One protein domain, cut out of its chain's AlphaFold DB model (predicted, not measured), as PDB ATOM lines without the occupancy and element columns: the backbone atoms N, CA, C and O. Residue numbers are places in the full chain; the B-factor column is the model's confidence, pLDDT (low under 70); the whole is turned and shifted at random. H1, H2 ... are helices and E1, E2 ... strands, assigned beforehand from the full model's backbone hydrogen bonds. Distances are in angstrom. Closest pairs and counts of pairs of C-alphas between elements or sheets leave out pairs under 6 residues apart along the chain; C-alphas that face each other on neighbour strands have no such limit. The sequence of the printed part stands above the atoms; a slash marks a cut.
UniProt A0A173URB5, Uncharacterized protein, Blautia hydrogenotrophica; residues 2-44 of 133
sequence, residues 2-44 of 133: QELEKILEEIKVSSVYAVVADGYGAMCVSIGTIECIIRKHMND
ATOM      1  N   GLN A   2     307.423 371.483 415.067       80.38
ATOM      2  CA  GLN A   2     306.138 371.584 414.354       80.38
ATOM      3  C   GLN A   2     305.489 372.989 414.349       80.38
ATOM      4  O   GLN A   2     304.962 373.401 413.323       80.38
ATOM      5  N   GLU A   3     305.566 373.755 415.443       83.88
ATOM      6  CA  GLU A   3     304.963 375.105 415.494       83.88
ATOM      7  C   GLU A   3     305.693 376.133 414.618       83.88
ATOM      8  O   GLU A   3     305.059 376.949 413.955       83.88
ATOM      9  N   LEU A   4     307.025 376.053 414.529       89.50
ATOM     10  CA  LEU A   4     307.795 376.935 413.647       89.50
ATOM     11  C   LEU A   4     307.452 376.681 412.174       89.50
ATOM     12  O   LEU A   4     307.346 377.622 411.393       89.50
ATOM     13  N   GLU A   5     307.253 375.420 411.796       92.44
ATOM     14  CA  GLU A   5     306.864 375.057 410.431       92.44
ATOM     15  C   GLU A   5     305.476 375.607 410.076       92.44
ATOM     16  O   GLU A   5     305.311 376.168 408.995       92.44
ATOM     17  N   LYS A   6     304.507 375.542 411.002       91.31
ATOM     18  CA  LYS A   6     303.174 376.141 410.817       91.31
ATOM     19  C   LYS A   6     303.229 377.663 410.680       91.31
ATOM     20  O   LYS A   6     302.592 378.205 409.781       91.31
ATOM     21  N   ILE A   7     304.013 378.343 411.523       93.50
ATOM     22  CA  ILE A   7     304.205 379.802 411.452       93.50
ATOM     23  C   ILE A   7     304.777 380.196 410.090       93.50
ATOM     24  O   ILE A   7     304.251 381.089 409.428       93.50
ATOM     25  N   LEU A   8     305.848 379.527 409.653       94.25
ATOM     26  CA  LEU A   8     306.493 379.832 408.376       94.25
ATOM     27  C   LEU A   8     305.564 379.577 407.187       94.25
ATOM     28  O   LEU A   8     305.616 380.326 406.210       94.25
ATOM     29  N   GLU A   9     304.719 378.551 407.260       95.19
ATOM     30  CA  GLU A   9     303.741 378.268 406.214       95.19
ATOM     31  C   GLU A   9     302.640 379.333 406.162       95.19
ATOM     32  O   GLU A   9     302.350 379.865 405.092       95.19
ATOM     33  N   GLU A  10     302.089 379.737 407.308       94.38
ATOM     34  CA  GLU A  10     301.058 380.779 407.360       94.38
ATOM     35  C   GLU A  10     301.599 382.150 406.911       94.38
ATOM     36  O   GLU A  10     300.900 382.886 406.211       94.38
ATOM     37  N   ILE A  11     302.866 382.470 407.214       94.75
ATOM     38  CA  ILE A  11     303.550 383.674 406.702       94.75
ATOM     39  C   ILE A  11     303.648 383.628 405.175       94.75
ATOM     40  O   ILE A  11     303.337 384.616 404.511       94.75
ATOM     41  N   LYS A  12     304.055 382.492 404.594       93.25
ATOM     42  CA  LYS A  12     304.142 382.343 403.132       93.25
ATOM     43  C   LYS A  12     302.778 382.490 402.469       93.25
ATOM     44  O   LYS A  12     302.667 383.221 401.488       93.25
ATOM     45  N   VAL A  13     301.748 381.839 403.011       93.94
ATOM     46  CA  VAL A  13     300.370 381.923 402.497       93.94
ATOM     47  C   VAL A  13     299.831 383.352 402.577       93.94
ATOM     48  O   VAL A  13     299.126 383.792 401.675       93.94
ATOM     49  N   SER A  14     300.207 384.096 403.618       91.38
ATOM     50  CA  SER A  14     299.786 385.487 403.823       91.38
ATOM     51  C   SER A  14     300.616 386.508 403.037       91.38
ATOM     52  O   SER A  14     300.375 387.711 403.151       91.38
ATOM     53  N   SER A  15     301.617 386.062 402.272       91.81
ATOM     54  CA  SER A  15     302.471 386.957 401.496       91.81
ATOM     55  C   SER A  15     301.792 387.439 400.224       91.81
ATOM     56  O   SER A  15     301.099 386.704 399.523       91.81
ATOM     57  N   VAL A  16     302.026 388.707 399.915       88.94
ATOM     58  CA  VAL A  16     301.570 389.377 398.706       88.94
ATOM     59  C   VAL A  16     302.770 389.787 397.874       88.94
ATOM     60  O   VAL A  16     303.847 390.081 398.389       88.94
ATOM     61  N   TYR A  17     302.591 389.795 396.561       89.06
ATOM     62  CA  TYR A  17     303.622 390.265 395.654       89.06
ATOM     63  C   TYR A  17     303.643 391.795 395.639       89.06
ATOM     64  O   TYR A  17     302.625 392.428 395.359       89.06
ATOM     65  N   ALA A  18     304.804 392.386 395.902       85.06
ATOM     66  CA  ALA A  18     305.033 393.819 395.791       85.06
ATOM     67  C   ALA A  18     306.215 394.106 394.866       85.06
ATOM     68  O   ALA A  18     307.209 393.380 394.856       85.06
ATOM     69  N   VAL A  19     306.113 395.195 394.105       85.00
ATOM     70  CA  VAL A  19     307.210 395.699 393.272       85.00
ATOM     71  C   VAL A  19     308.068 396.629 394.122       85.00
ATOM     72  O   VAL A  19     307.564 397.590 394.704       85.00
ATOM     73  N   VAL A  20     309.357 396.326 394.217       80.25
ATOM     74  CA  VAL A  20     310.347 397.135 394.931       80.25
ATOM     75  C   VAL A  20     310.891 398.253 394.035       80.25
ATOM     76  O   VAL A  20     310.730 398.243 392.815       80.25
ATOM     77  N   ALA A  21     311.501 399.266 394.653       79.75
ATOM     78  CA  ALA A  21     311.900 400.510 393.987       79.75
ATOM     79  C   ALA A  21     312.917 400.326 392.842       79.75
ATOM     80  O   ALA A  21     313.014 401.177 391.963       79.75
ATOM     81  N   ASP A  22     313.661 399.223 392.844       83.81
ATOM     82  CA  ASP A  22     314.612 398.832 391.800       83.81
ATOM     83  C   ASP A  22     313.960 398.030 390.651       83.81
ATOM     84  O   ASP A  22     314.654 397.570 389.744       83.81
ATOM     85  N   GLY A  23     312.628 397.902 390.647       80.50
ATOM     86  CA  GLY A  23     311.844 397.280 389.578       80.50
ATOM     87  C   GLY A  23     311.709 395.762 389.688       80.50
ATOM     88  O   GLY A  23     311.050 395.151 388.844       80.50
ATOM     89  N   TYR A  24     312.292 395.145 390.716       80.25
ATOM     90  CA  TYR A  24     312.102 393.724 390.993       80.25
ATOM     91  C   TYR A  24     310.813 393.478 391.781       80.25
ATOM     92  O   TYR A  24     310.230 394.376 392.381       80.25
ATOM     93  N   GLY A  25     310.336 392.239 391.767       83.75
ATOM     94  CA  GLY A  25     309.218 391.822 392.601       83.75
ATOM     95  C   GLY A  25     309.679 391.010 393.792       83.75
ATOM     96  O   GLY A  25     310.549 390.151 393.651       83.75
ATOM     97  N   ALA A  26     309.061 391.239 394.941       87.62
ATOM     98  CA  ALA A  26     309.288 390.473 396.152       87.62
ATOM     99  C   ALA A  26     307.954 389.984 396.718       87.62
ATOM    100  O   ALA A  26     306.968 390.719 396.741       87.62
ATOM    101  N   MET A  27     307.939 388.750 397.220       90.25
ATOM    102  CA  MET A  27     306.874 388.320 398.122       90.25
ATOM    103  C   MET A  27     307.129 388.980 399.472       90.25
ATOM    104  O   MET A  27     308.180 388.769 400.078       90.25
ATOM    105  N   CYS A  28     306.194 389.801 399.929       88.56
ATOM    106  CA  CYS A  28     306.283 390.494 401.201       88.56
ATOM    107  C   CYS A  28     305.050 390.212 402.056       88.56
ATOM    108  O   CYS A  28     303.971 389.885 401.571       88.56
ATOM    109  N   VAL A  29     305.230 390.330 403.363       91.75
ATOM    110  CA  VAL A  29     304.163 390.237 404.356       91.75
ATOM    111  C   VAL A  29     304.280 391.485 405.211       91.75
ATOM    112  O   VAL A  29     305.391 391.939 405.495       91.75
ATOM    113  N   SER A  30     303.149 392.060 405.614       87.19
ATOM    114  CA  SER A  30     303.184 393.193 406.533       87.19
ATOM    115  C   SER A  30     303.727 392.753 407.896       87.19
ATOM    116  O   SER A  30     303.450 391.644 408.360       87.19
ATOM    117  N   ILE A  31     304.474 393.635 408.563       83.75
ATOM    118  CA  ILE A  31     304.990 393.361 409.912       83.75
ATOM    119  C   ILE A  31     303.833 393.025 410.868       83.75
ATOM    120  O   ILE A  31     303.928 392.051 411.608       83.75
ATOM    121  N   GLY A  32     302.704 393.736 410.781       79.94
ATOM    122  CA  GLY A  32     301.526 393.459 411.610       79.94
ATOM    123  C   GLY A  32     300.931 392.063 411.389       79.94
ATOM    124  O   GLY A  32     300.539 391.396 412.345       79.94
ATOM    125  N   THR A  33     300.920 391.567 410.149       83.38
ATOM    126  CA  THR A  33     300.481 390.194 409.844       83.38
ATOM    127  C   THR A  33     301.442 389.163 410.435       83.38
ATOM    128  O   THR A  33     300.992 388.179 411.017       83.38
ATOM    129  N   ILE A  34     302.756 389.400 410.343       87.12
ATOM    130  CA  ILE A  34     303.772 388.532 410.958       87.12
ATOM    131  C   ILE A  34     303.576 388.483 412.477       87.12
ATOM    132  O   ILE A  34     303.564 387.400 413.056       87.12
ATOM    133  N   GLU A  35     303.371 389.634 413.119       83.88
ATOM    134  CA  GLU A  35     303.108 389.701 414.558       83.88
ATOM    135  C   GLU A  35     301.849 388.922 414.952       83.88
ATOM    136  O   GLU A  35     301.888 388.170 415.925       83.88
ATOM    137  N   CYS A  36     300.759 389.050 414.189       79.06
ATOM    138  CA  CYS A  36     299.516 388.315 414.431       79.06
ATOM    139  C   CYS A  36     299.728 386.795 414.355       79.06
ATOM    140  O   CYS A  36     299.343 386.069 415.271       79.06
ATOM    141  N   ILE A  37     300.411 386.317 413.308       88.00
ATOM    142  CA  ILE A  37     300.698 384.889 413.120       88.00
ATOM    143  C   ILE A  37     301.575 384.366 414.263       88.00
ATOM    144  O   ILE A  37     301.269 383.337 414.858       88.00
ATOM    145  N   ILE A  38     302.647 385.079 414.616       87.94
ATOM    146  CA  ILE A  38     303.539 384.661 415.705       87.94
ATOM    147  C   ILE A  38     302.770 384.579 417.026       87.94
ATOM    148  O   ILE A  38     302.861 383.562 417.710       87.94
ATOM    149  N   ARG A  39     301.969 385.599 417.365       81.44
ATOM    150  CA  ARG A  39     301.152 385.592 418.589       81.44
ATOM    151  C   ARG A  39     300.165 384.428 418.594       81.44
ATOM    152  O   ARG A  39     300.091 383.714 419.587       81.44
ATOM    153  N   LYS A  40     299.458 384.196 417.487       82.19
ATOM    154  CA  LYS A  40     298.482 383.106 417.342       82.19
ATOM    155  C   LYS A  40     299.083 381.730 417.644       82.19
ATOM    156  O   LYS A  40     298.443 380.945 418.328       82.19
ATOM    157  N   HIS A  41     300.289 381.441 417.152       82.94
ATOM    158  CA  HIS A  41     300.923 380.121 417.314       82.94
ATOM    159  C   HIS A  41     301.797 379.996 418.569       82.94
ATOM    160  O   HIS A  41     302.040 378.888 419.037       82.94
ATOM    161  N   MET A  42     302.298 381.103 419.123       73.69
ATOM    162  CA  MET A  42     303.141 381.079 420.328       73.69
ATOM    163  C   MET A  42     302.355 381.279 421.632       73.69
ATOM    164  O   MET A  42     302.860 380.919 422.693       73.69
ATOM    165  N   ASN A  43     301.115 381.780 421.583       63.19
ATOM    166  CA  ASN A  43     300.273 381.958 422.774       63.19
ATOM    167  C   ASN A  43     299.668 380.653 423.328       63.19
ATOM    168  O   ASN A  43     299.074 380.682 424.403       63.19
ATOM    169  N   ASP A  44     299.884 379.507 422.673       57.75
ATOM    170  CA  ASP A  44     299.531 378.184 423.215       57.75
ATOM    171  C   ASP A  44     300.526 377.691 424.291       57.75
ATOM    172  O   ASP A  44     300.309 376.656 424.925       57.75
TER     173      ASP A  44
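This is residues 2 to 44 of the 133 residues of an uncharacterized protein of Blautia hydrogenotrophica (UniProt A0A173URB5). The two-stranded antiparallel hairpin E1 - E2 makes one end of a loose rod, and the helices H1 and H2, side by side and running opposite ways, make the other. The printed part has 43 residues, in the order H1, E1, E2, H2, of mixed class. The radius of gyration of the C-alphas is 12.2 A, with spans of 40 by 18 by 11 A.

E1 is residues 16 to 19 and E2 residues 25 to 28. H1, residues 2 to 13, is 16.8 A long from C-alpha 2 at (306.138, 371.584, 414.354). H2, residues 31 to 42, is 16.2 A long and ends at C-alpha 42 at (303.141, 381.079, 420.328).

In the hairpin, at 142 degrees, N 16 and O 28 are within hydrogen-bond range at 2.8 A. H1 and H2 touch at a shallow tilt of 27 degrees; their closest C-alphas, of Ile 7 and Ile 37, are 6.4 A apart. H1 and E2 are only just apart, at 8.3 A. E1 and H2 are apart. In H1 and H2 every O i to N i+4 pair is within hydrogen-bond range.

The farthest C-alphas, of Gly 23 and Asp 44, are 40.6 A apart. The printed part has no cut, and its three links are tight. Residues 43 to 44 have pLDDT under 70.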